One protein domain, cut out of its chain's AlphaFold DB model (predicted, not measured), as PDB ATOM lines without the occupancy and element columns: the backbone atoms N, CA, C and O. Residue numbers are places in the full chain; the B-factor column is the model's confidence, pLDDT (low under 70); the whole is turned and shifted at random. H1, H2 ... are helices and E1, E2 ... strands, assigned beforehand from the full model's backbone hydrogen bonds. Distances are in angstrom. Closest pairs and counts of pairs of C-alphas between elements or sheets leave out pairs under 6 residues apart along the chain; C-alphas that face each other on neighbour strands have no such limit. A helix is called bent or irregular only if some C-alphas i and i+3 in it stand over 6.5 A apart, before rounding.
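Overview. This is residues 16 to 21 and 149 to 342 of the 760 residues of the protein "Hypothetical protein" of Rotaria socialis (UniProt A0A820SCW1). A strongly twisted sheet of six strands curls round the short helix H1, with H2 and H3 on the same side, while the long helix H4 only grazes the sheet with residues 283 to 288 and packs on H5 with residues 273 to 281. The bent strands E4 and E5 form a long hairpin at one edge, and little H6 lies far out near H4. The 200 printed residues include six named helices and six named strands, along the chain E1 E2 H1 E3 H2 H3 E4 E5 H4 E6 H5 H6. The sheet, in order E2 E1 E6 E3 E5 E4, is mixed, and the class is mixed, helices and strands. The whole is compact, with a radius of gyration of the C-alphas of 16.4 A and spans of 47 by 40 by 34 A.

Arrangement. E1, residues 16 to 19, is parallel to E2, residues 152 to 155 (N 153 to O 16, 2.8 A), and to E6, residues 298 to 302 (N 17 to O 300, 2.9 A). E3, residues 171 to 176, is parallel to E6 (N 301 to O 173, 2.8 A) and to E5, residues 242 to 250 (N 174 to O 247, 2.8 A). E5 and E4, residues 228 to 237, form an antiparallel hairpin (N 230 to O 248, 2.8 A); E4 bends by 68 degrees at residue 231. H1, residues 159 to 165, H2, residues 194 to 200, and H3, residues 204 to 215, are on one face, two layers of sheet and helices. H1 and H2 only just touch, with 3 pairs of C-alphas within 8 A, the closest being Glu 160 and Ile 198, 5.8 A. H3 lies over E5 and E4 at a height over the sheet of 10.8 A. H4, residues 269 to 289, touches H5, residues 314 to 326, at a steep tilt of 48 degrees, the same way; their closest C-alphas, Leu 277 and Val 320, are 5.9 A apart. H6, residues 337 to 340, is near H4. E2, H1, E3 and E5, H4, E6 are split strand-helix-strand units, other strands lying between their two strands, with right-handed crossovers. Every O i to N i+4 pair is within hydrogen-bond range in H2, H4 and H5, against 7 of 8 in H3 and 1 of 3 in H1, where 3 of 4 O i to N i+3 pairs are; H6 is too short.

Along the chain. E1 begins at C-alpha 16 (42.154, 8.139, 19.757). H4 is 30.1 A long, E4 24.7 A, E5 23.8 A and H5 18.0 A. H3 is irregular, C-alphas 212 and 215 being 7.2 A apart. H6 ends at C-alpha 340 (32.080, -12.065, 16.222).

Size, cuts and confidence. The C-alphas of Lys 239 and Arg 334 are the farthest apart, 48.0 A. Residues 22 to 148 are not printed, and C-alphas 21 and 149 are 24.8 A apart across the cut. The links E3 to H2, H3 to E4, E5 to H4 and E6 to H5 are long. Mean pLDDT of the printed part is 70.0; 78 residues are under 70, among them 16 to 21 and 322 to 342.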
ATOM      1  N   ILE A  16      43.117   8.122  18.649       43.19
ATOM      2  CA  ILE A  16      42.154   8.139  19.757       43.19
ATOM      3  C   ILE A  16      42.272   9.468  20.492       43.19
ATOM      4  O   ILE A  16      43.371   9.870  20.873       43.19
ATOM      5  N   TYR A  17      41.144  10.134  20.710       41.34
ATOM      6  CA  TYR A  17      41.076  11.408  21.418       41.34
ATOM      7  C   TYR A  17      40.223  11.263  22.674       41.34
ATOM      8  O   TYR A  17      39.155  10.653  22.640       41.34
ATOM      9  N   TRP A  18      40.709  11.816  23.782       37.41
ATOM     10  CA  TRP A  18      40.086  11.708  25.099       37.41
ATOM     11  C   TRP A  18      39.721  13.090  25.642       37.41
ATOM     12  O   TRP A  18      40.619  13.891  25.912       37.41
ATOM     13  N   ASN A  19      38.425  13.362  25.808       39.94
ATOM     14  CA  ASN A  19      37.918  14.618  26.364       39.94
ATOM     15  C   ASN A  19      38.019  14.650  27.903       39.94
ATOM     16  O   ASN A  19      37.515  13.747  28.564       39.94
ATOM     17  N   LEU A  20      38.611  15.707  28.469       35.16
ATOM     18  CA  LEU A  20      38.679  15.952  29.921       35.16
ATOM     19  C   LEU A  20      37.693  17.026  30.437       35.16
ATOM     20  O   LEU A  20      37.399  17.054  31.626       35.16
ATOM     21  N   GLN A  21      37.129  17.873  29.569       37.38
ATOM     22  CA  GLN A  21      36.466  19.128  29.979       37.38
ATOM     23  C   GLN A  21      35.055  18.962  30.561       37.38
ATOM     24  O   GLN A  21      34.481  19.900  31.108       37.38
ATOM     25  N   ALA A 149      51.392   0.919  18.637       44.62
ATOM     26  CA  ALA A 149      50.112   1.407  19.150       44.62
ATOM     27  C   ALA A 149      49.782   2.759  18.501       44.62
ATOM     28  O   ALA A 149      50.664   3.605  18.365       44.62
ATOM     29  N   GLY A 150      48.522   2.966  18.120       50.56
ATOM     30  CA  GLY A 150      48.071   4.226  17.531       50.56
ATOM     31  C   GLY A 150      48.098   5.418  18.504       50.56
ATOM     32  O   GLY A 150      48.221   5.256  19.723       50.56
ATOM     33  N   LYS A 151      48.018   6.639  17.963       56.62
ATOM     34  CA  LYS A 151      48.227   7.880  18.726       56.62
ATOM     35  C   LYS A 151      47.021   8.214  19.613       56.62
ATOM     36  O   LYS A 151      45.982   8.641  19.113       56.62
ATOM     37  N   ILE A 152      47.204   8.102  20.929       60.97
ATOM     38  CA  ILE A 152      46.274   8.625  21.942       60.97
ATOM     39  C   ILE A 152      46.614  10.098  22.212       60.97
ATOM     40  O   ILE A 152      47.777  10.428  22.446       60.97
ATOM     41  N   THR A 153      45.612  10.977  22.183       61.06
ATOM     42  CA  THR A 153      45.740  12.413  22.477       61.06
ATOM     43  C   THR A 153      44.683  12.828  23.500       61.06
ATOM     44  O   THR A 153      43.505  12.533  23.329       61.06
ATOM     45  N   TYR A 154      45.086  13.527  24.558       59.50
ATOM     46  CA  TYR A 154      44.159  14.111  25.531       59.50
ATOM     47  C   TYR A 154      43.813  15.539  25.103       59.50
ATOM     48  O   TYR A 154      44.716  16.308  24.768       59.50
ATOM     49  N   ILE A 155      42.527  15.885  25.102       61.47
ATOM     50  CA  ILE A 155      42.018  17.211  24.735       61.47
ATOM     51  C   ILE A 155      41.080  17.733  25.825       61.47
ATOM     52  O   ILE A 155      40.305  16.980  26.412       61.47
ATOM     53  N   ASN A 156      41.148  19.032  26.109       63.22
ATOM     54  CA  ASN A 156      40.258  19.684  27.068       63.22
ATOM     55  C   ASN A 156      39.130  20.395  26.306       63.22
ATOM     56  O   ASN A 156      39.130  21.621  26.202       63.22
ATOM     57  N   GLN A 157      38.255  19.612  25.665       67.06
ATOM     58  CA  GLN A 157      37.268  20.114  24.707       67.06
ATOM     59  C   GLN A 157      36.119  19.127  24.481       67.06
ATOM     60  O   GLN A 157      36.346  17.954  24.184       67.06
ATOM     61  N   GLY A 158      34.887  19.638  24.537       69.44
ATOM     62  CA  GLY A 158      33.665  18.892  24.222       69.44
ATOM     63  C   GLY A 158      33.672  18.206  22.846       69.44
ATOM     64  O   GLY A 158      34.205  18.739  21.867       69.44
ATOM     65  N   ILE A 159      33.063  17.014  22.774       81.31
ATOM     66  CA  ILE A 159      32.980  16.187  21.554       81.31
ATOM     67  C   ILE A 159      32.323  16.966  20.411       81.31
ATOM     68  O   ILE A 159      32.803  16.909  19.282       81.31
ATOM     69  N   GLU A 160      31.296  17.759  20.719       80.31
ATOM     70  CA  GLU A 160      30.554  18.595  19.775       80.31
ATOM     71  C   GLU A 160      31.424  19.632  19.049       80.31
ATOM     72  O   GLU A 160      31.068  20.085  17.968       80.31
ATOM     73  N   LYS A 161      32.594  19.972  19.607       81.62
ATOM     74  CA  LYS A 161      33.593  20.838  18.962       81.62
ATOM     75  C   LYS A 161      34.741  20.023  18.363       81.62
ATOM     76  O   LYS A 161      35.156  20.295  17.243       81.62
ATOM     77  N   ALA A 162      35.215  18.996  19.072       83.00
ATOM     78  CA  ALA A 162      36.357  18.177  18.659       83.00
ATOM     79  C   ALA A 162      36.152  17.455  17.309       83.00
ATOM     80  O   ALA A 162      37.124  17.187  16.602       83.00
ATOM     81  N   VAL A 163      34.903  17.172  16.909       87.00
ATOM     82  CA  VAL A 163      34.582  16.643  15.566       87.00
ATOM     83  C   VAL A 163      35.020  17.572  14.422       87.00
ATOM     84  O   VAL A 163      35.327  17.092  13.331       87.00
ATOM     85  N   PHE A 164      35.090  18.888  14.653       88.69
ATOM     86  CA  PHE A 164      35.467  19.869  13.631       88.69
ATOM     87  C   PHE A 164      36.989  20.013  13.465       88.69
ATOM     88  O   PHE A 164      37.437  20.330  12.364       88.69
ATOM     89  N   ASP A 165      37.778  19.691  14.496       84.75
ATOM     90  CA  ASP A 165      39.251  19.777  14.483       84.75
ATOM     91  C   ASP A 165      39.938  18.580  13.793       84.75
ATOM     92  O   ASP A 165      41.138  18.601  13.504       84.75
ATOM     93  N   ILE A 166      39.185  17.514  13.508       84.00
ATOM     94  CA  ILE A 166      39.651  16.338  12.761       84.00
ATOM     95  C   ILE A 166      39.751  16.682  11.255       84.00
ATOM     96  O   ILE A 166      38.867  17.379  10.750       84.00
ATOM     97  N   PRO A 167      40.736  16.169  10.483       87.31
ATOM     98  CA  PRO A 167      40.809  16.377   9.029       87.31
ATOM     99  C   PRO A 167      39.512  16.017   8.284       87.31
ATOM    100  O   PRO A 167      38.875  15.012   8.592       87.31
ATOM    101  N   GLU A 168      39.119  16.820   7.289       85.38
ATOM    102  CA  GLU A 168      37.821  16.691   6.592       85.38
ATOM    103  C   GLU A 168      37.615  15.334   5.895       85.38
ATOM    104  O   GLU A 168      36.486  14.867   5.771       85.38
ATOM    105  N   ASN A 169      38.698  14.680   5.470       84.25
ATOM    106  CA  ASN A 169      38.675  13.385   4.787       84.25
ATOM    107  C   ASN A 169      38.745  12.166   5.730       84.25
ATOM    108  O   ASN A 169      38.808  11.036   5.243       84.25
ATOM    109  N   ALA A 170      38.807  12.369   7.047       80.81
ATOM    110  CA  ALA A 170      38.917  11.295   8.030       80.81
ATOM    111  C   ALA A 170      37.550  10.735   8.446       80.81
ATOM    112  O   ALA A 170      36.555  11.460   8.503       80.81
ATOM    113  N   GLN A 171      37.502   9.445   8.793       83.75
ATOM    114  CA  GLN A 171      36.330   8.877   9.462       83.75
ATOM    115  C   GLN A 171      36.350   9.287  10.934       83.75
ATOM    116  O   GLN A 171      37.355   9.100  11.621       83.75
ATOM    117  N   ILE A 172      35.220   9.791  11.420       91.19
ATOM    118  CA  ILE A 172      34.997  10.098  12.831       91.19
ATOM    119  C   ILE A 172      34.045   9.052  13.402       91.19
ATOM    120  O   ILE A 172      33.007   8.777  12.801       91.19
ATOM    121  N   ILE A 173      34.379   8.504  14.567       87.75
ATOM    122  CA  ILE A 173      33.476   7.689  15.380       87.75
ATOM    123  C   ILE A 173      33.404   8.337  16.768       87.75
ATOM    124  O   ILE A 173      34.435   8.521  17.414       87.75
ATOM    125  N   VAL A 174      32.208   8.706  17.223       90.00
ATOM    126  CA  VAL A 174      31.964   9.304  18.548       90.00
ATOM    127  C   VAL A 174      31.305   8.297  19.485       90.00
ATOM    128  O   VAL A 174      30.535   7.446  19.045       90.00
ATOM    129  N   LEU A 175      31.585   8.389  20.784       87.25
ATOM    130  CA  LEU A 175      30.968   7.535  21.800       87.25
ATOM    131  C   LEU A 175      29.961   8.329  22.645       87.25
ATOM    132  O   LEU A 175      30.354   9.218  23.395       87.25
ATOM    133  N   ASN A 176      28.679   7.984  22.526       88.31
ATOM    134  CA  ASN A 176      27.561   8.487  23.322       88.31
ATOM    135  C   ASN A 176      27.294   7.561  24.526       88.31
ATOM    136  O   ASN A 176      27.016   6.365  24.368       88.31
ATOM    137  N   PHE A 177      27.349   8.130  25.728       82.00
ATOM    138  CA  PHE A 177      27.023   7.483  26.998       82.00
ATOM    139  C   PHE A 177      25.538   7.626  27.310       82.00
ATOM    140  O   PHE A 177      25.134   8.415  28.163       82.00
ATOM    141  N   ALA A 178      24.736   6.847  26.594       80.94
ATOM    142  CA  ALA A 178      23.293   6.961  26.649       80.94
ATOM    143  C   ALA A 178      22.695   6.512  27.985       80.94
ATOM    144  O   ALA A 178      23.128   5.525  28.593       80.94
ATOM    145  N   ASN A 179      21.614   7.185  28.379       80.81
ATOM    146  CA  ASN A 179      20.644   6.620  29.299       80.81
ATOM    147  C   ASN A 179      20.106   5.301  28.727       80.81
ATOM    148  O   ASN A 179      19.764   5.204  27.552       80.81
ATOM    149  N   GLU A 180      20.003   4.272  29.556       75.81
ATOM    150  CA  GLU A 180      19.726   2.917  29.092       75.81
ATOM    151  C   GLU A 180      18.237   2.640  28.810       75.81
ATOM    152  O   GLU A 180      17.909   1.585  28.271       75.81
ATOM    153  N   ARG A 181      17.343   3.590  29.140       73.19
ATOM    154  CA  ARG A 181      15.870   3.498  29.009       73.19
ATOM    155  C   ARG A 181      15.217   4.631  28.215       73.19
ATOM    156  O   ARG A 181      14.071   4.507  27.786       73.19
ATOM    157  N   VAL A 182      15.890   5.770  28.069       78.25
ATOM    158  CA  VAL A 182      15.318   6.990  27.491       78.25
ATOM    159  C   VAL A 182      16.214   7.482  26.364       78.25
ATOM    160  O   VAL A 182      17.335   7.909  26.609       78.25
ATOM    161  N   ALA A 183      15.702   7.453  25.130       82.81
ATOM    162  CA  ALA A 183      16.403   7.999  23.969       82.81
ATOM    163  C   ALA A 183      16.746   9.473  24.193       82.81
ATOM    164  O   ALA A 183      15.840  10.294  24.370       82.81
ATOM    165  N   GLY A 184      18.045   9.786  24.192       81.00
ATOM    166  CA  GLY A 184      18.568  11.116  24.479       81.00
ATOM    167  C   GLY A 184      18.451  11.553  25.937       81.00
ATOM    168  O   GLY A 184      18.510  12.750  26.191       81.00
ATOM    169  N   GLY A 185      18.228  10.643  26.887       83.88
ATOM    170  CA  GLY A 185      18.231  10.956  28.315       83.88
ATOM    171  C   GLY A 185      17.290  12.106  28.693       83.88
ATOM    172  O   GLY A 185      16.064  11.994  28.607       83.88
ATOM    173  N   GLY A 186      17.863  13.217  29.150       77.25
ATOM    174  CA  GLY A 186      17.170  14.451  29.508       77.25
ATOM    175  C   GLY A 186      17.048  15.487  28.383       77.25
ATOM    176  O   GLY A 186      16.687  16.625  28.683       77.25
ATOM    177  N   TYR A 187      17.294  15.133  27.116       78.31
ATOM    178  CA  TYR A 187      17.296  16.039  25.955       78.31
ATOM    179  C   TYR A 187      16.061  16.960  25.905       78.31
ATOM    180  O   TYR A 187      16.200  18.184  25.921       78.31
ATOM    181  N   CYS A 188      14.847  16.394  25.976       73.81
ATOM    182  CA  CYS A 188      13.585  17.157  25.982       73.81
ATOM    183  C   CYS A 188      13.356  18.010  27.243       73.81
ATOM    184  O   CYS A 188      12.387  18.762  27.313       73.81
ATOM    185  N   ARG A 189      14.199  17.858  28.269       70.25
ATOM    186  CA  ARG A 189      14.142  18.585  29.545       70.25
ATOM    187  C   ARG A 189      15.280  19.602  29.687       70.25
ATOM    188  O   ARG A 189      15.451  20.137  30.775       70.25
ATOM    189  N   HIS A 190      16.024  19.878  28.611       68.00
ATOM    190  CA  HIS A 190      17.178  20.785  28.611       68.00
ATOM    191  C   HIS A 190      18.278  20.365  29.608       68.00
ATOM    192  O   HIS A 190      18.896  21.212  30.251       68.00
ATOM    193  N   ALA A 191      18.495  19.055  29.779       70.00
ATOM    194  CA  ALA A 191      19.584  18.541  30.604       70.00
ATOM    195  C   ALA A 191      20.947  18.718  29.909       70.00
ATOM    196  O   ALA A 191      21.039  18.696  28.689       70.00
ATOM    197  N   TRP A 192      22.011  18.871  30.698       70.56
ATOM    198  CA  TRP A 192      23.363  19.166  30.213       70.56
ATOM    199  C   TRP A 192      24.360  18.071  30.617       70.56
ATOM    200  O   TRP A 192      25.274  18.313  31.404       70.56
ATOM    201  N   ALA A 193      24.191  16.855  30.093       75.88
ATOM    202  CA  ALA A 193      25.217  15.814  30.151       75.88
ATOM    203  C   ALA A 193      25.695  15.431  28.735       75.88
ATOM    204  O   ALA A 193      25.355  16.075  27.741       75.88
ATOM    205  N   GLN A 194      26.601  14.452  28.648       80.94
ATOM    206  CA  GLN A 194      27.328  14.149  27.411       80.94
ATOM    207  C   GLN A 194      26.410  13.680  26.274       80.94
ATOM    208  O   GLN A 194      26.609  14.113  25.138       80.94
ATOM    209  N   GLU A 195      25.405  12.857  26.588       85.44
ATOM    210  CA  GLU A 195      24.387  12.419  25.633       85.44
ATOM    211  C   GLU A 195      23.647  13.633  25.057       85.44
ATOM    212  O   GLU A 195      23.650  13.842  23.846       85.44
ATOM    213  N   GLU A 196      23.087  14.496  25.902       81.56
ATOM    214  CA  GLU A 196      22.316  15.650  25.445       81.56
ATOM    215  C   GLU A 196      23.170  16.640  24.640       81.56
ATOM    216  O   GLU A 196      22.723  17.110  23.598       81.56
ATOM    217  N   ILE A 197      24.420  16.898  25.043       79.06
ATOM    218  CA  ILE A 197      25.336  17.789  24.308       79.06
ATOM    219  C   ILE A 197      25.641  17.252  22.901       79.06
ATOM    220  O   ILE A 197      25.631  18.029  21.944       79.06
ATOM    221  N   ILE A 198      25.872  15.943  22.745       86.56
ATOM    222  CA  ILE A 198      26.047  15.321  21.421       86.56
ATOM    223  C   ILE A 198      24.793  15.529  20.562       86.56
ATOM    224  O   ILE A 198      24.894  15.822  19.373       86.56
ATOM    225  N   LEU A 199      23.612  15.400  21.164       87.50
ATOM    226  CA  LEU A 199      22.335  15.374  20.459       87.50
ATOM    227  C   LEU A 199      21.761  16.768  20.168       87.50
ATOM    228  O   LEU A 199      21.067  16.917  19.171       87.50
ATOM    229  N   TYR A 200      22.064  17.799  20.966       82.94
ATOM    230  CA  TYR A 200      21.725  19.194  20.632       82.94
ATOM    231  C   TYR A 200      22.514  19.704  19.425       82.94
ATOM    232  O   TYR A 200      22.024  20.545  18.680       82.94
ATOM    233  N   ASN A 201      23.733  19.193  19.238       87.31
ATOM    234  CA  ASN A 201      24.651  19.628  18.187       87.31
ATOM    235  C   ASN A 201      24.701  18.633  17.013       87.31
ATOM    236  O   ASN A 201      25.635  18.696  16.217       87.31
ATOM    237  N   SER A 202      23.745  17.697  16.899       89.12
ATOM    238  CA  SER A 202      23.678  16.746  15.782       89.12
ATOM    239  C   SER A 202      22.259  16.288  15.424       89.12
ATOM    240  O   SER A 202      21.322  16.444  16.199       89.12
ATOM    241  N   ASP A 203      22.089  15.650  14.263       85.00
ATOM    242  CA  ASP A 203      20.842  14.950  13.909       85.00
ATOM    243  C   ASP A 203      20.677  13.582  14.611       85.00
ATOM    244  O   ASP A 203      19.640  12.924  14.467       85.00
ATOM    245  N   GLY A 204      21.642  13.186  15.453       82.31
ATOM    246  CA  GLY A 204      21.667  11.898  16.148       82.31
ATOM    247  C   GLY A 204      20.449  11.636  17.041       82.31
ATOM    248  O   GLY A 204      20.087  10.474  17.232       82.31
ATOM    249  N   TYR A 205      19.760  12.677  17.536       83.88
ATOM    250  CA  TYR A 205      18.535  12.495  18.329       83.88
ATOM    251  C   TYR A 205      17.450  11.771  17.535       83.88
ATOM    252  O   TYR A 205      16.818  10.849  18.049       83.88
ATOM    253  N   ARG A 206      17.296  12.117  16.252       78.50
ATOM    254  CA  ARG A 206      16.350  11.452  15.353       78.50
ATOM    255  C   ARG A 206      16.671   9.966  15.223       78.50
ATOM    256  O   ARG A 206      15.769   9.147  15.340       78.50
ATOM    257  N   SER A 207      17.947   9.610  15.094       79.25
ATOM    258  CA  SER A 207      18.371   8.209  15.034       79.25
ATOM    259  C   SER A 207      18.091   7.437  16.331       79.25
ATOM    260  O   SER A 207      17.729   6.265  16.270       79.25
ATOM    261  N   LEU A 208      18.201   8.071  17.506       78.38
ATOM    262  CA  LEU A 208      17.801   7.440  18.774       78.38
ATOM    263  C   LEU A 208      16.275   7.294  18.897       78.38
ATOM    264  O   LEU A 208      15.798   6.320  19.480       78.38
ATOM    265  N   LEU A 209      15.498   8.221  18.325       70.88
ATOM    266  CA  LEU A 209      14.043   8.084  18.211       70.88
ATOM    267  C   LEU A 209      13.656   6.959  17.239       70.88
ATOM    268  O   LEU A 209      12.756   6.187  17.555       70.88
ATOM    269  N   ASP A 210      14.363   6.791  16.121       67.69
ATOM    270  CA  ASP A 210      14.146   5.680  15.183       67.69
ATOM    271  C   ASP A 210      14.471   4.317  15.833       67.69
ATOM    272  O   ASP A 210      13.746   3.340  15.630       67.69
ATOM    273  N   LEU A 211      15.499   4.247  16.692       65.75
ATOM    274  CA  LEU A 211      15.753   3.076  17.547       65.75
ATOM    275  C   LEU A 211      14.613   2.848  18.556       65.75
ATOM    276  O   LEU A 211      14.181   1.714  18.745       65.75
ATOM    277  N   LYS A 212      14.098   3.917  19.179       62.47
ATOM    278  CA  LYS A 212      13.036   3.861  20.200       62.47
ATOM    279  C   LYS A 212      11.664   3.462  19.665       62.47
ATOM    280  O   LYS A 212      10.928   2.776  20.369       62.47
ATOM    281  N   TYR A 213      11.309   3.949  18.480       57.22
ATOM    282  CA  TYR A 213       9.950   3.898  17.940       57.22
ATOM    283  C   TYR A 213       9.828   3.094  16.640       57.22
ATOM    284  O   TYR A 213       8.707   2.817  16.224       57.22
ATOM    285  N   GLY A 214      10.941   2.735  15.988       48.28
ATOM    286  CA  GLY A 214      10.920   2.201  14.625       48.28
ATOM    287  C   GLY A 214      11.518   0.810  14.409       48.28
ATOM    288  O   GLY A 214      11.042   0.126  13.506       48.28
ATOM    289  N   ARG A 215      12.585   0.398  15.125       45.41
ATOM    290  CA  ARG A 215      13.417  -0.756  14.681       45.41
ATOM    291  C   ARG A 215      13.992  -1.709  15.749       45.41
ATOM    292  O   ARG A 215      14.769  -2.584  15.379       45.41
ATOM    293  N   MET A 216      13.630  -1.603  17.032       42.25
ATOM    294  CA  MET A 216      14.057  -2.573  18.066       42.25
ATOM    295  C   MET A 216      12.878  -3.185  18.834       42.25
ATOM    296  O   MET A 216      12.070  -2.478  19.439       42.25
ATOM    297  N   SER A 217      12.815  -4.519  18.849       37.84
ATOM    298  CA  SER A 217      11.857  -5.314  19.626       37.84
ATOM    299  C   SER A 217      12.040  -5.051  21.127       37.84
ATOM    300  O   SER A 217      13.075  -5.397  21.690       37.84
ATOM    301  N   GLY A 218      11.048  -4.432  21.777       47.28
ATOM    302  CA  GLY A 218      11.107  -4.051  23.199       47.28
ATOM    303  C   GLY A 218      11.323  -2.556  23.483       47.28
ATOM    304  O   GLY A 218      11.328  -2.163  24.649       47.28
ATOM    305  N   GLY A 219      11.444  -1.710  22.452       53.97
ATOM    306  CA  GLY A 219      11.627  -0.260  22.596       53.97
ATOM    307  C   GLY A 219      13.086   0.152  22.837       53.97
ATOM    308  O   GLY A 219      14.016  -0.604  22.562       53.97
ATOM    309  N   TYR A 220      13.307   1.373  23.342       59.62
ATOM    310  CA  TYR A 220      14.661   1.880  23.610       59.62
ATOM    311  C   TYR A 220      15.243   1.290  24.898       59.62
ATOM    312  O   TYR A 220      15.096   1.855  25.982       59.62
ATOM    313  N   ALA A 221      15.919   0.154  24.755       65.69
ATOM    314  CA  ALA A 221      16.723  -0.475  25.791       65.69
ATOM    315  C   ALA A 221      18.146  -0.690  25.255       65.69
ATOM    316  O   ALA A 221      18.373  -1.567  24.420       65.69
ATOM    317  N   ILE A 222      19.110   0.115  25.713       72.06
ATOM    318  CA  ILE A 222      20.518  -0.077  25.333       72.06
ATOM    319  C   ILE A 222      21.082  -1.238  26.171       72.06
ATOM    320  O   ILE A 222      21.079  -1.117  27.396       72.06
ATOM    321  N   PRO A 223      21.563  -2.340  25.559       64.81
ATOM    322  CA  PRO A 223      21.902  -3.572  26.273       64.81
ATOM    323  C   PRO A 223      22.995  -3.381  27.335       64.81
ATOM    324  O   PRO A 223      23.914  -2.576  27.168       64.81
ATOM    325  N   GLU A 224      22.952  -4.187  28.403       67.88
ATOM    326  CA  GLU A 224      23.977  -4.158  29.460       67.88
ATOM    327  C   GLU A 224      25.371  -4.457  28.886       67.88
ATOM    328  O   GLU A 224      26.345  -3.784  29.227       67.88
ATOM    329  N   TYR A 225      25.452  -5.408  27.953       65.31
ATOM    330  CA  TYR A 225      26.670  -5.771  27.232       65.31
ATOM    331  C   TYR A 225      26.397  -5.662  25.732       65.31
ATOM    332  O   TYR A 225      25.707  -6.499  25.154       65.31
ATOM    333  N   GLY A 226      26.904  -4.599  25.109       63.59
ATOM    334  CA  GLY A 226      26.631  -4.258  23.714       63.59
ATOM    335  C   GLY A 226      26.487  -2.749  23.529       63.59
ATOM    336  O   GLY A 226      26.836  -1.973  24.417       63.59
ATOM    337  N   LEU A 227      26.002  -2.346  22.356       77.12
ATOM    338  CA  LEU A 227      25.765  -0.956  21.957       77.12
ATOM    339  C   LEU A 227      24.885  -0.909  20.704       77.12
ATOM    340  O   LEU A 227      24.824  -1.893  19.965       77.12
ATOM    341  N   ALA A 228      24.285   0.246  20.414       77.31
ATOM    342  CA  ALA A 228      23.794   0.546  19.068       77.31
ATOM    343  C   ALA A 228      24.868   1.307  18.270       77.31
ATOM    344  O   ALA A 228      25.553   2.174  18.813       77.31
ATOM    345  N   TYR A 229      25.030   0.978  16.985       81.50
ATOM    346  CA  TYR A 229      25.920   1.693  16.063       81.50
ATOM    347  C   TYR A 229      25.065   2.499  15.085       81.50
ATOM    348  O   TYR A 229      24.353   1.924  14.264       81.50
ATOM    349  N   VAL A 230      25.147   3.822  15.159       82.56
ATOM    350  CA  VAL A 230      24.447   4.749  14.264       82.56
ATOM    351  C   VAL A 230      25.449   5.286  13.243       82.56
ATOM    352  O   VAL A 230      26.543   5.706  13.614       82.56
ATOM    353  N   ARG A 231      25.105   5.249  11.953       82.62
ATOM    354  CA  ARG A 231      25.979   5.709  10.861       82.62
ATOM    355  C   ARG A 231      25.618   7.105  10.385       82.62
ATOM    356  O   ARG A 231      24.443   7.456  10.381       82.62
ATOM    357  N   ASP A 232      26.626   7.826   9.895       85.69
ATOM    358  CA  ASP A 232      26.461   9.066   9.124       85.69
ATOM    359  C   ASP A 232      25.645  10.181   9.827       85.69
ATOM    360  O   ASP A 232      25.037  11.008   9.140       85.69
ATOM    361  N   ILE A 233      25.670  10.253  11.168       91.69
ATOM    362  CA  ILE A 233      25.102  11.403  11.890       91.69
ATOM    363  C   ILE A 233      25.872  12.675  11.528       91.69
ATOM    364  O   ILE A 233      27.087  12.651  11.310       91.69
ATOM    365  N   ARG A 234      25.173  13.802  11.461       92.19
ATOM    366  CA  ARG A 234      25.754  15.113  11.172       92.19
ATOM    367  C   ARG A 234      25.811  15.937  12.433       92.19
ATOM    368  O   ARG A 234      24.773  16.208  13.023       92.19
ATOM    369  N   PHE A 235      27.008  16.370  12.797       91.75
ATOM    370  CA  PHE A 235      27.214  17.465  13.730       91.75
ATOM    371  C   PHE A 235      27.097  18.809  13.015       91.75
ATOM    372  O   PHE A 235      27.513  18.918  11.862       91.75
ATOM    373  N   PHE A 236      26.598  19.823  13.716       89.62
ATOM    374  CA  PHE A 236      26.435  21.191  13.222       89.62
ATOM    375  C   PHE A 236      27.182  22.176  14.132       89.62
ATOM    376  O   PHE A 236      27.117  22.058  15.353       89.62
ATOM    377  N   ASP A 237      27.889  23.143  13.545       84.69
ATOM    378  CA  ASP A 237      28.472  24.278  14.270       84.69
ATOM    379  C   ASP A 237      27.722  25.563  13.906       84.69
ATOM    380  O   ASP A 237      28.009  26.203  12.890       84.69
ATOM    381  N   ASP A 238      26.793  25.967  14.773       73.06
ATOM    382  CA  ASP A 238      25.965  27.171  14.621       73.06
ATOM    383  C   ASP A 238      26.773  28.470  14.448       73.06
ATOM    384  O   ASP A 238      26.249  29.464  13.942       73.06
ATOM    385  N   LYS A 239      28.050  28.501  14.861       76.50
ATOM    386  CA  LYS A 239      28.899  29.699  14.750       76.50
ATOM    387  C   LYS A 239      29.573  29.828  13.390       76.50
ATOM    388  O   LYS A 239      29.864  30.950  12.977       76.50
ATOM    389  N   THR A 240      29.859  28.712  12.720       81.44
ATOM    390  CA  THR A 240      30.540  28.703  11.413       81.44
ATOM    391  C   THR A 240      29.650  28.240  10.261       81.44
ATOM    392  O   THR A 240      30.029  28.415   9.104       81.44
ATOM    393  N   GLY A 241      28.475  27.676  10.554       81.00
ATOM    394  CA  GLY A 241      27.546  27.122   9.568       81.00
ATOM    395  C   GLY A 241      28.038  25.830   8.906       81.00
ATOM    396  O   GLY A 241      27.511  25.446   7.863       81.00
ATOM    397  N   LYS A 242      29.066  25.176   9.465       86.00
ATOM    398  CA  LYS A 242      29.625  23.921   8.943       86.00
ATOM    399  C   LYS A 242      28.885  22.705   9.500       86.00
ATOM    400  O   LYS A 242      28.553  22.683  10.685       86.00
ATOM    401  N   ASP A 243      28.730  21.662   8.680       91.44
ATOM    402  CA  ASP A 243      28.371  20.315   9.135       91.44
ATOM    403  C   ASP A 243      29.559  19.338   9.046       91.44
ATOM    404  O   ASP A 243      30.488  19.503   8.249       91.44
ATOM    405  N   ARG A 244      29.562  18.311   9.905       91.56
ATOM    406  CA  ARG A 244      30.544  17.214   9.885       91.56
ATOM    407  C   ARG A 244      29.862  15.879  10.114       91.56
ATOM    408  O   ARG A 244      29.145  15.701  11.091       91.56
ATOM    409  N   LYS A 245      30.139  14.914   9.238       93.06
ATOM    410  CA  LYS A 245      29.681  13.533   9.407       93.06
ATOM    411  C   LYS A 245      30.532  12.770  10.418       93.06
ATOM    412  O   LYS A 245      31.760  12.811  10.347       93.06
ATOM    413  N   ALA A 246      29.869  12.006  11.275       91.00
ATOM    414  CA  ALA A 246      30.465  11.023  12.163       91.00
ATOM    415  C   ALA A 246      29.560   9.788  12.277       91.00
ATOM    416  O   ALA A 246      28.355   9.858  12.053       91.00
ATOM    417  N   ASP A 247      30.134   8.658  12.665       90.25
ATOM    418  CA  ASP A 247      29.365   7.539  13.203       90.25
ATOM    419  C   ASP A 247      29.262   7.679  14.732       90.25
ATOM    420  O   ASP A 247      30.152   8.254  15.359       90.25
ATOM    421  N   MET A 248      28.214   7.136  15.354       91.06
ATOM    422  CA  MET A 248      27.984   7.199  16.800       91.06
ATOM    423  C   MET A 248      27.781   5.806  17.408       91.06
ATOM    424  O   MET A 248      26.881   5.059  17.029       91.06
ATOM    425  N   LEU A 249      28.601   5.486  18.405       87.81
ATOM    426  CA  LEU A 249      28.470   4.327  19.285       87.81
ATOM    427  C   LEU A 249      27.602   4.721  20.484       87.81
ATOM    428  O   LEU A 249      27.927   5.683  21.171       87.81
ATOM    429  N   VAL A 250      26.523   3.992  20.755       87.00
ATOM    430  CA  VAL A 250      25.543   4.312  21.806       87.00
ATOM    431  C   VAL A 250      25.578   3.215  22.869       87.00
ATOM    432  O   VAL A 250      25.124   2.100  22.613       87.00
ATOM    433  N   SER A 251      26.140   3.507  24.046       85.25
ATOM    434  CA  SER A 251      26.422   2.506  25.089       85.25
ATOM    435  C   SER A 251      25.880   2.916  26.458       85.25
ATOM    436  O   SER A 251      26.153   4.015  26.933       85.25
ATOM    437  N   ALA A 252      25.211   1.981  27.136       81.88
ATOM    438  CA  ALA A 252      24.729   2.144  28.506       81.88
ATOM    439  C   ALA A 252      25.876   2.128  29.531       81.88
ATOM    440  O   ALA A 252      26.841   1.363  29.395       81.88
ATOM    441  N   CYS A 253      25.716   2.882  30.616       78.62
ATOM    442  CA  CYS A 253      26.610   2.912  31.775       78.62
ATOM    443  C   CYS A 253      25.847   2.557  33.069       78.62
ATOM    444  O   CYS A 253      24.626   2.675  33.108       78.62
ATOM    445  N   TYR A 254      26.548   2.109  34.115       78.56
ATOM    446  CA  TYR A 254      25.951   1.861  35.434       78.56
ATOM    447  C   TYR A 254      25.710   3.177  36.172       78.56
ATOM    448  O   TYR A 254      26.614   4.009  36.257       78.56
ATOM    449  N   CYS A 255      24.508   3.356  36.718       78.06
ATOM    450  CA  CYS A 255      24.100   4.573  37.409       78.06
ATOM    451  C   CYS A 255      24.216   4.382  38.926       78.06
ATOM    452  O   CYS A 255      23.253   4.065  39.623       78.06
ATOM    453  N   LEU A 256      25.415   4.598  39.466       77.81
ATOM    454  CA  LEU A 256      25.711   4.395  40.889       77.81
ATOM    455  C   LEU A 256      24.930   5.358  41.812       77.81
ATOM    456  O   LEU A 256      24.842   5.130  43.013       77.81
ATOM    457  N   THR A 257      24.307   6.397  41.248       67.88
ATOM    458  CA  THR A 257      23.587   7.471  41.951       67.88
ATOM    459  C   THR A 257      22.070   7.269  42.071       67.88
ATOM    460  O   THR A 257      21.410   8.097  42.702       67.88
ATOM    461  N   ARG A 258      21.466   6.232  41.458       63.25
ATOM    462  CA  ARG A 258      19.992   6.064  41.413       63.25
ATOM    463  C   ARG A 258      19.522   4.630  41.672       63.25
ATOM    464  O   ARG A 258      20.113   3.663  41.203       63.25
ATOM    465  N   SER A 259      18.376   4.511  42.347       50.16
ATOM    466  CA  SER A 259      17.734   3.237  42.717       50.16
ATOM    467  C   SER A 259      16.898   2.581  41.606       50.16
ATOM    468  O   SER A 259      16.635   1.384  41.668       50.16
ATOM    469  N   LEU A 260      16.480   3.337  40.584       51.81
ATOM    470  CA  LEU A 260      15.658   2.857  39.465       51.81
ATOM    471  C   LEU A 260      16.488   2.769  38.177       51.81
ATOM    472  O   LEU A 260      16.673   3.768  37.487       51.81
ATOM    473  N   GLN A 261      16.933   1.559  37.836       65.50
ATOM    474  CA  GLN A 261      17.773   1.261  36.665       65.50
ATOM    475  C   GLN A 261      17.250   0.055  35.883       65.50
ATOM    476  O   GLN A 261      16.449  -0.724  36.408       65.50
ATOM    477  N   LEU A 262      17.664  -0.085  34.618       64.06
ATOM    478  CA  LEU A 262      17.350  -1.268  33.802       64.06
ATOM    479  C   LEU A 262      18.153  -2.508  34.207       64.06
ATOM    480  O   LEU A 262      17.649  -3.622  34.087       64.06
ATOM    481  N   TYR A 263      19.366  -2.300  34.712       73.81
ATOM    482  CA  TYR A 263      20.292  -3.346  35.133       73.81
ATOM    483  C   TYR A 263      20.619  -3.185  36.614       73.81
ATOM    484  O   TYR A 263      20.602  -2.072  37.143       73.81
ATOM    485  N   ALA A 264      20.909  -4.292  37.295       72.75
ATOM    486  CA  ALA A 264      21.357  -4.234  38.679       72.75
ATOM    487  C   ALA A 264      22.726  -3.540  38.753       72.75
ATOM    488  O   ALA A 264      23.639  -3.886  37.994       72.75
ATOM    489  N   ASN A 265      22.878  -2.589  39.682       75.31
ATOM    490  CA  ASN A 265      24.194  -2.046  40.012       75.31
ATOM    491  C   ASN A 265      25.132  -3.199  40.410       75.31
ATOM    492  O   ASN A 265      24.693  -4.112  41.118       75.31
ATOM    493  N   PRO A 266      26.412  -3.166  40.000       78.88
ATOM    494  CA  PRO A 266      27.401  -4.104  40.509       78.88
ATOM    495  C   PRO A 266      27.455  -4.053  42.039       78.88
ATOM    496  O   PRO A 266      27.444  -2.980  42.639       78.88
ATOM    497  N   THR A 267      27.516  -5.223  42.662       80.56
ATOM    498  CA  THR A 267      27.481  -5.399  44.123       80.56
ATOM    499  C   THR A 267      28.847  -5.222  44.787       80.56
ATOM    500  O   THR A 267      28.941  -5.150  46.010       80.56
ATOM    501  N   SER A 268      29.912  -5.143  43.985       84.31
ATOM    502  CA  SER A 268      31.288  -4.922  44.427       84.31
ATOM    503  C   SER A 268      32.090  -4.144  43.384       84.31
ATOM    504  O   SER A 268      31.753  -4.115  42.196       84.31
ATOM    505  N   GLU A 269      33.193  -3.549  43.831       78.00
ATOM    506  CA  GLU A 269      34.141  -2.826  42.983       78.00
ATOM    507  C   GLU A 269      34.757  -3.729  41.897       78.00
ATOM    508  O   GLU A 269      34.827  -3.333  40.736       78.00
ATOM    509  N   ASP A 270      35.123  -4.973  42.228       77.19
ATOM    510  CA  ASP A 270      35.660  -5.945  41.261       77.19
ATOM    511  C   ASP A 270      34.627  -6.361  40.203       77.19
ATOM    512  O   ASP A 270      34.961  -6.518  39.020       77.19
ATOM    513  N   GLU A 271      33.357  -6.503  40.595       78.19
ATOM    514  CA  GLU A 271      32.260  -6.755  39.660       78.19
ATOM    515  C   GLU A 271      32.073  -5.555  38.718       78.19
ATOM    516  O   GLU A 271      32.002  -5.737  37.501       78.19
ATOM    517  N   TRP A 272      32.083  -4.327  39.251       85.62
ATOM    518  CA  TRP A 272      32.019  -3.101  38.449       85.62
ATOM    519  C   TRP A 272      33.207  -3.002  37.480       85.62
ATOM    520  O   TRP A 272      32.998  -2.829  36.277       85.62
ATOM    521  N   LYS A 273      34.445  -3.215  37.953       78.31
ATOM    522  CA  LYS A 273      35.668  -3.189  37.125       78.31
ATOM    523  C   LYS A 273      35.593  -4.217  35.997       78.31
ATOM    524  O   LYS A 273      35.985  -3.924  34.867       78.31
ATOM    525  N   THR A 274      35.063  -5.406  36.278       75.88
ATOM    526  CA  THR A 274      34.915  -6.495  35.300       75.88
ATOM    527  C   THR A 274      33.845  -6.188  34.251       75.88
ATOM    528  O   THR A 274      34.102  -6.319  33.052       75.88
ATOM    529  N   LYS A 275      32.662  -5.731  34.675       79.06
ATOM    530  CA  LYS A 275      31.543  -5.415  33.775       79.06
ATOM    531  C   LYS A 275      31.833  -4.191  32.900       79.06
ATOM    532  O   LYS A 275      31.610  -4.226  31.688       79.06
ATOM    533  N   THR A 276      32.415  -3.139  33.475       80.94
ATOM    534  CA  THR A 276      32.856  -1.939  32.746       80.94
ATOM    535  C   THR A 276      33.968  -2.266  31.743       80.94
ATOM    536  O   THR A 276      33.921  -1.807  30.602       80.94
ATOM    537  N   LEU A 277      34.911  -3.152  32.095       76.81
ATOM    538  CA  LEU A 277      35.927  -3.648  31.158       76.81
ATOM    539  C   LEU A 277      35.305  -4.364  29.948       76.81
ATOM    540  O   LEU A 277      35.728  -4.117  28.817       76.81
ATOM    541  N   ALA A 278      34.291  -5.208  30.161       70.38
ATOM    542  CA  ALA A 278      33.593  -5.909  29.081       70.38
ATOM    543  C   ALA A 278      32.861  -4.937  28.133       70.38
ATOM    544  O   ALA A 278      32.992  -5.054  26.912       70.38
ATOM    545  N   LYS A 279      32.170  -3.921  28.675       77.81
ATOM    546  CA  LYS A 279      31.550  -2.837  27.884       77.81
ATOM    547  C   LYS A 279      32.574  -2.118  26.994       77.81
ATOM    548  O   LYS A 279      32.292  -1.833  25.831       77.81
ATOM    549  N   PHE A 280      33.784  -1.868  27.499       78.19
ATOM    550  CA  PHE A 280      34.817  -1.152  26.735       78.19
ATOM    551  C   PHE A 280      35.404  -1.995  25.614       78.19
ATOM    552  O   PHE A 280      35.671  -1.498  24.522       78.19
ATOM    553  N   GLN A 281      35.574  -3.289  25.866       70.12
ATOM    554  CA  GLN A 281      35.978  -4.235  24.834       70.12
ATOM    555  C   GLN A 281      34.928  -4.309  23.715       70.12
ATOM    556  O   GLN A 281      35.311  -4.354  22.546       70.12
ATOM    557  N   ALA A 282      33.633  -4.230  24.046       66.94
ATOM    558  CA  ALA A 282      32.549  -4.223  23.063       66.94
ATOM    559  C   ALA A 282      32.582  -2.992  22.135       66.94
ATOM    560  O   ALA A 282      32.591  -3.164  20.915       66.94
ATOM    561  N   PHE A 283      32.669  -1.757  22.659       74.56
ATOM    562  CA  PHE A 283      32.721  -0.584  21.769       74.56
ATOM    563  C   PHE A 283      34.043  -0.446  21.015       74.56
ATOM    564  O   PHE A 283      34.030  -0.003  19.869       74.56
ATOM    565  N   MET A 284      35.174  -0.881  21.586       71.31
ATOM    566  CA  MET A 284      36.439  -0.911  20.843       71.31
ATOM    567  C   MET A 284      36.377  -1.919  19.689       71.31
ATOM    568  O   MET A 284      36.825  -1.605  18.588       71.31
ATOM    569  N   ALA A 285      35.772  -3.093  19.898       63.47
ATOM    570  CA  ALA A 285      35.543  -4.062  18.829       63.47
ATOM    571  C   ALA A 285      34.613  -3.502  17.736       63.47
ATOM    572  O   ALA A 285      34.920  -3.645  16.554       63.47
ATOM    573  N   ALA A 286      33.529  -2.811  18.106       63.50
ATOM    574  CA  ALA A 286      32.611  -2.194  17.147       63.50
ATOM    575  C   ALA A 286      33.248  -1.038  16.352       63.50
ATOM    576  O   ALA A 286      33.019  -0.935  15.145       63.50
ATOM    577  N   ALA A 287      34.074  -0.205  16.997       68.56
ATOM    578  CA  ALA A 287      34.843   0.849  16.334       68.56
ATOM    579  C   ALA A 287      35.811   0.258  15.298       68.56
ATOM    580  O   ALA A 287      35.826   0.689  14.147       68.56
ATOM    581  N   ILE A 288      36.567  -0.782  15.676       64.00
ATOM    582  CA  ILE A 288      37.484  -1.495  14.775       64.00
ATOM    583  C   ILE A 288      36.713  -2.162  13.623       64.00
ATOM    584  O   ILE A 288      37.121  -2.052  12.473       64.00
ATOM    585  N   ALA A 289      35.570  -2.799  13.895       57.56
ATOM    586  CA  ALA A 289      34.765  -3.484  12.880       57.56
ATOM    587  C   ALA A 289      34.148  -2.549  11.822       57.56
ATOM    588  O   ALA A 289      33.869  -2.989  10.709       57.56
ATOM    589  N   ASN A 290      33.927  -1.273  12.156       63.31
ATOM    590  CA  ASN A 290      33.359  -0.269  11.246       63.31
ATOM    591  C   ASN A 290      34.399   0.754  10.747       63.31
ATOM    592  O   ASN A 290      34.047   1.714  10.059       63.31
ATOM    593  N   THR A 291      35.674   0.548  11.077       64.38
ATOM    594  CA  THR A 291      36.795   1.363  10.605       64.38
ATOM    595  C   THR A 291      36.999   1.177   9.096       64.38
ATOM    596  O   THR A 291      37.057   0.055   8.595       64.38
ATOM    597  N   LYS A 292      37.117   2.281   8.352       66.00
ATOM    598  CA  LYS A 292      37.326   2.283   6.896       66.00
ATOM    599  C   LYS A 292      38.812   2.147   6.548       66.00
ATOM    600  O   LYS A 292      39.676   2.774   7.163       66.00
ATOM    601  N   GLY A 293      39.098   1.382   5.495       61.50
ATOM    602  CA  GLY A 293      40.459   1.171   4.998       61.50
ATOM    603  C   GLY A 293      41.320   0.372   5.978       61.50
ATOM    604  O   GLY A 293      40.887  -0.650   6.497       61.50
ATOM    605  N   ASP A 294      42.545   0.836   6.214       52.88
ATOM    606  CA  ASP A 294      43.495   0.250   7.168       52.88
ATOM    607  C   ASP A 294      43.360   0.810   8.600       52.88
ATOM    608  O   ASP A 294      44.008   0.305   9.516       52.88
ATOM    609  N   GLY A 295      42.519   1.834   8.797       55.38
ATOM    610  CA  GLY A 295      42.316   2.545  10.060       55.38
ATOM    611  C   GLY A 295      43.204   3.764  10.303       55.38
ATOM    612  O   GLY A 295      42.860   4.579  11.161       55.38
ATOM    613  N   SER A 296      44.240   3.985   9.484       59.16
ATOM    614  CA  SER A 296      45.194   5.107   9.613       59.16
ATOM    615  C   SER A 296      44.538   6.497   9.600       59.16
ATOM    616  O   SER A 296      45.072   7.469  10.155       59.16
ATOM    617  N   ASN A 297      43.353   6.590   8.988       71.00
ATOM    618  CA  ASN A 297      42.546   7.801   8.862       71.00
ATOM    619  C   ASN A 297      41.206   7.733   9.625       71.00
ATOM    620  O   ASN A 297      40.254   8.426   9.262       71.00
ATOM    621  N   THR A 298      41.117   6.896  10.664       74.88
ATOM    622  CA  THR A 298      39.944   6.802  11.551       74.88
ATOM    623  C   THR A 298      40.261   7.357  12.937       74.88
ATOM    624  O   THR A 298      41.303   7.063  13.531       74.88
ATOM    625  N   TYR A 299      39.352   8.198  13.425       83.50
ATOM    626  CA  TYR A 299      39.476   8.988  14.640       83.50
ATOM    627  C   TYR A 299      38.342   8.621  15.597       83.50
ATOM    628  O   TYR A 299      37.169   8.845  15.294       83.50
ATOM    629  N   LEU A 300      38.695   8.066  16.755       80.81
ATOM    630  CA  LEU A 300      37.747   7.690  17.802       80.81
ATOM    631  C   LEU A 300      37.718   8.775  18.890       80.81
ATOM    632  O   LEU A 300      38.723   8.985  19.575       80.81
ATOM    633  N   LEU A 301      36.579   9.455  19.041       83.00
ATOM    634  CA  LEU A 301      36.335  10.444  20.094       83.00
ATOM    635  C   LEU A 301      35.690   9.773  21.315       83.00
ATOM    636  O   LEU A 301      34.571   9.261  21.242       83.00
ATOM    637  N   LEU A 302      36.408   9.798  22.436       78.31
ATOM    638  CA  LEU A 302      36.032   9.194  23.714       78.31
ATOM    639  C   LEU A 302      35.916  10.252  24.821       78.31
ATOM    640  O   LEU A 302      36.436  11.365  24.716       78.31
ATOM    641  N   GLY A 303      35.289   9.863  25.928       70.56
ATOM    642  CA  GLY A 303      35.244  10.640  27.163       70.56
ATOM    643  C   GLY A 303      35.133   9.743  28.402       70.56
ATOM    644  O   GLY A 303      35.098   8.515  28.278       70.56
ATOM    645  N   PRO A 304      35.062  10.337  29.600       67.75
ATOM    646  CA  PRO A 304      34.918   9.604  30.848       67.75
ATOM    647  C   PRO A 304      33.468   9.115  31.009       67.75
ATOM    648  O   PRO A 304      32.547   9.887  31.276       67.75
ATOM    649  N   ILE A 305      33.242   7.817  30.795       70.44
ATOM    650  CA  ILE A 305      31.897   7.226  30.832       70.44
ATOM    651  C   ILE A 305      31.259   7.346  32.218       70.44
ATOM    652  O   ILE A 305      31.817   6.909  33.220       70.44
ATOM    653  N   GLY A 306      30.061   7.929  32.274       73.19
ATOM    654  CA  GLY A 306      29.240   7.953  33.485       73.19
ATOM    655  C   GLY A 306      29.857   8.620  34.718       73.19
ATOM    656  O   GLY A 306      29.309   8.466  35.808       73.19
ATOM    657  N   THR A 307      30.948   9.378  34.589       76.50
ATOM    658  CA  THR A 307      31.586  10.069  35.727       76.50
ATOM    659  C   THR A 307      30.861  11.354  36.136       76.50
ATOM    660  O   THR A 307      31.288  12.053  37.045       76.50
ATOM    661  N   GLY A 308      29.769  11.680  35.439       74.38
ATOM    662  CA  GLY A 308      28.849  12.762  35.767       74.38
ATOM    663  C   GLY A 308      27.602  12.263  36.483       74.38
ATOM    664  O   GLY A 308      27.675  11.693  37.565       74.38
ATOM    665  N   ALA A 309      26.443  12.419  35.837       70.25
ATOM    666  CA  ALA A 309      25.126  12.072  36.387       70.25
ATOM    667  C   ALA A 309      24.975  10.621  36.904       70.25
ATOM    668  O   ALA A 309      24.034  10.339  37.646       70.25
ATOM    669  N   PHE A 310      25.878   9.715  36.517       77.31
ATOM    670  CA  PHE A 310      25.894   8.305  36.913       77.31
ATOM    671  C   PHE A 310      26.913   7.975  38.027       77.31
ATOM    672  O   PHE A 310      26.911   6.845  38.506       77.31
ATOM    673  N   GLY A 311      27.744   8.933  38.465       77.88
ATOM    674  CA  GLY A 311      28.620   8.825  39.645       77.88
ATOM    675  C   GLY A 311      29.711   7.753  39.594       77.88
ATOM    676  O   GLY A 311      30.061   7.203  40.633       77.88
ATOM    677  N   ASN A 312      30.228   7.419  38.411       80.88
ATOM    678  CA  ASN A 312      31.366   6.504  38.275       80.88
ATOM    679  C   ASN A 312      32.678   7.236  38.601       80.88
ATOM    680  O   ASN A 312      32.851   8.386  38.204       80.88
ATOM    681  N   ASP A 313      33.624   6.570  39.264       80.38
ATOM    682  CA  ASP A 313      34.922   7.183  39.561       80.38
ATOM    683  C   ASP A 313      35.765   7.391  38.288       80.38
ATOM    684  O   ASP A 313      35.954   6.479  37.477       80.38
ATOM    685  N   VAL A 314      36.289   8.605  38.105       67.50
ATOM    686  CA  VAL A 314      37.006   8.994  36.882       67.50
ATOM    687  C   VAL A 314      38.387   8.352  36.754       67.50
ATOM    688  O   VAL A 314      38.804   8.020  35.639       67.50
ATOM    689  N   ILE A 315      39.078   8.125  37.872       67.62
ATOM    690  CA  ILE A 315      40.401   7.498  37.896       67.62
ATOM    691  C   ILE A 315      40.255   6.027  37.502       67.62
ATOM    692  O   ILE A 315      40.992   5.532  36.648       67.62
ATOM    693  N   GLU A 316      39.250   5.345  38.038       73.94
ATOM    694  CA  GLU A 316      38.969   3.950  37.740       73.94
ATOM    695  C   GLU A 316      38.433   3.734  36.323       73.94
ATOM    696  O   GLU A 316      38.884   2.819  35.628       73.94
ATOM    697  N   ILE A 317      37.573   4.622  35.816       73.75
ATOM    698  CA  ILE A 317      37.223   4.641  34.388       73.75
ATOM    699  C   ILE A 317      38.483   4.804  33.521       73.75
ATOM    700  O   ILE A 317      38.679   4.042  32.565       73.75
ATOM    701  N   GLY A 318      39.381   5.727  33.880       65.88
ATOM    702  CA  GLY A 318      40.673   5.915  33.216       65.88
ATOM    703  C   GLY A 318      41.563   4.665  33.257       65.88
ATOM    704  O   GLY A 318      42.162   4.296  32.242       65.88
ATOM    705  N   ASN A 319      41.602   3.959  34.390       66.75
ATOM    706  CA  ASN A 319      42.341   2.707  34.567       66.75
ATOM    707  C   ASN A 319      41.791   1.583  33.680       66.75
ATOM    708  O   ASN A 319      42.567   0.880  33.022       66.75
ATOM    709  N   VAL A 320      40.466   1.425  33.603       70.06
ATOM    710  CA  VAL A 320      39.827   0.417  32.744       70.06
ATOM    711  C   VAL A 320      40.054   0.743  31.260       70.06
ATOM    712  O   VAL A 320      40.427  -0.149  30.494       70.06
ATOM    713  N   PHE A 321      39.954   2.012  30.847       70.75
ATOM    714  CA  PHE A 321      40.297   2.435  29.483       70.75
ATOM    715  C   PHE A 321      41.764   2.161  29.151       70.75
ATOM    716  O   PHE A 321      42.064   1.535  28.132       70.75
ATOM    717  N   ARG A 322      42.689   2.552  30.036       65.19
ATOM    718  CA  ARG A 322      44.119   2.250  29.907       65.19
ATOM    719  C   ARG A 322      44.350   0.748  29.752       65.19
ATOM    720  O   ARG A 322      45.134   0.352  28.890       65.19
ATOM    721  N   LYS A 323      43.655  -0.092  30.527       67.00
ATOM    722  CA  LYS A 323      43.727  -1.558  30.439       67.00
ATOM    723  C   LYS A 323      43.269  -2.072  29.073       67.00
ATOM    724  O   LYS A 323      43.981  -2.889  28.500       67.00
ATOM    725  N   VAL A 324      42.165  -1.576  28.505       67.88
ATOM    726  CA  VAL A 324      41.730  -1.969  27.145       67.88
ATOM    727  C   VAL A 324      42.724  -1.506  26.083       67.88
ATOM    728  O   VAL A 324      43.244  -2.344  25.344       67.88
ATOM    729  N   LEU A 325      43.061  -0.214  26.063       62.66
ATOM    730  CA  LEU A 325      43.926   0.413  25.053       62.66
ATOM    731  C   LEU A 325      45.388  -0.075  25.084       62.66
ATOM    732  O   LEU A 325      46.134   0.155  24.135       62.66
ATOM    733  N   THR A 326      45.812  -0.751  26.158       58.25
ATOM    734  CA  THR A 326      47.147  -1.372  26.278       58.25
ATOM    735  C   THR A 326      47.123  -2.902  26.277       58.25
ATOM    736  O   THR A 326      48.180  -3.534  26.323       58.25
ATOM    737  N   SER A 327      45.942  -3.521  26.209       52.38
ATOM    738  CA  SER A 327      45.814  -4.978  26.188       52.38
ATOM    739  C   SER A 327      46.165  -5.582  24.826       52.38
ATOM    740  O   SER A 327      46.044  -4.966  23.767       52.38
ATOM    741  N   LYS A 328      46.517  -6.872  24.851       41.41
ATOM    742  CA  LYS A 328      46.810  -7.703  23.672       41.41
ATOM    743  C   LYS A 328      45.622  -7.930  22.711       41.41
ATOM    744  O   LYS A 328      45.780  -8.688  21.753       41.41
ATOM    745  N   LEU A 329      44.480  -7.262  22.912       40.22
ATOM    746  CA  LEU A 329      43.418  -7.116  21.903       40.22
ATOM    747  C   LEU A 329      43.946  -6.474  20.608       40.22
ATOM    748  O   LEU A 329      43.510  -6.849  19.527       40.22
ATOM    749  N   MET A 330      44.951  -5.599  20.713       42.88
ATOM    750  CA  MET A 330      45.646  -4.984  19.572       42.88
ATOM    751  C   MET A 330      46.728  -5.887  18.933       42.88
ATOM    752  O   MET A 330      47.424  -5.445  18.024       42.88
ATOM    753  N   GLY A 331      46.943  -7.127  19.405       39.03
ATOM    754  CA  GLY A 331      48.085  -7.927  18.932       39.03
ATOM    755  C   GLY A 331      48.269  -9.319  19.541       39.03
ATOM    756  O   GLY A 331      49.360  -9.636  20.022       39.03
ATOM    757  N   SER A 332      47.246 -10.184  19.541       28.38
ATOM    758  CA  SER A 332      47.458 -11.603  19.871       28.38
ATOM    759  C   SER A 332      46.513 -12.583  19.172       28.38
ATOM    760  O   SER A 332      45.311 -12.370  19.059       28.38
ATOM    761  N   HIS A 333      47.093 -13.700  18.725       30.98
ATOM    762  CA  HIS A 333      46.431 -14.751  17.957       30.98
ATOM    763  C   HIS A 333      45.450 -15.595  18.794       30.98
ATOM    764  O   HIS A 333      45.751 -16.720  19.193       30.98
ATOM    765  N   ARG A 334      44.227 -15.097  18.979       28.47
ATOM    766  CA  ARG A 334      43.029 -15.950  18.985       28.47
ATOM    767  C   ARG A 334      42.122 -15.474  17.849       28.47
ATOM    768  O   ARG A 334      41.946 -14.265  17.720       28.47
ATOM    769  N   PRO A 335      41.591 -16.370  16.997       31.55
ATOM    770  CA  PRO A 335      40.788 -15.944  15.865       31.55
ATOM    771  C   PRO A 335      39.512 -15.257  16.358       31.55
ATOM    772  O   PRO A 335      38.696 -15.835  17.076       31.55
ATOM    773  N   ILE A 336      39.377 -14.008  15.921       33.59
ATOM    774  CA  ILE A 336      38.273 -13.075  16.166       33.59
ATOM    775  C   ILE A 336      36.894 -13.684  15.826       33.59
ATOM    776  O   ILE A 336      35.886 -13.303  16.421       33.59
ATOM    777  N   SER A 337      36.859 -14.704  14.960       27.86
ATOM    778  CA  SER A 337      35.650 -15.428  14.545       27.86
ATOM    779  C   SER A 337      34.786 -15.950  15.700       27.86
ATOM    780  O   SER A 337      33.572 -15.899  15.586       27.86
ATOM    781  N   LYS A 338      35.367 -16.379  16.832       27.58
ATOM    782  CA  LYS A 338      34.588 -16.904  17.978       27.58
ATOM    783  C   LYS A 338      33.981 -15.848  18.912       27.58
ATOM    784  O   LYS A 338      33.256 -16.209  19.832       27.58
ATOM    785  N   VAL A 339      34.299 -14.568  18.720       28.89
ATOM    786  CA  VAL A 339      33.654 -13.453  19.445       28.89
ATOM    787  C   VAL A 339      32.658 -12.734  18.530       28.89
ATOM    788  O   VAL A 339      31.602 -12.302  18.985       28.89
ATOM    789  N   PHE A 340      32.951 -12.677  17.228       29.53
ATOM    790  CA  PHE A 340      32.080 -12.065  16.222       29.53
ATOM    791  C   PHE A 340      30.828 -12.885  15.875       29.53
ATOM    792  O   PHE A 340      29.886 -12.310  15.344       29.53
ATOM    793  N   GLU A 341      30.765 -14.176  16.225       28.94
ATOM    794  CA  GLU A 341      29.530 -14.975  16.108       28.94
ATOM    795  C   GLU A 341      28.363 -14.428  16.960       28.94
ATOM    796  O   GLU A 341      27.215 -14.695  16.624       28.94
ATOM    797  N   ASN A 342      28.627 -13.628  18.008       27.92
ATOM    798  CA  ASN A 342      27.596 -13.186  18.964       27.92
ATOM    799  C   ASN A 342      27.358 -11.664  19.052       27.92
ATOM    800  O   ASN A 342      26.402 -11.262  19.708       27.92
TER     801      ASN A 342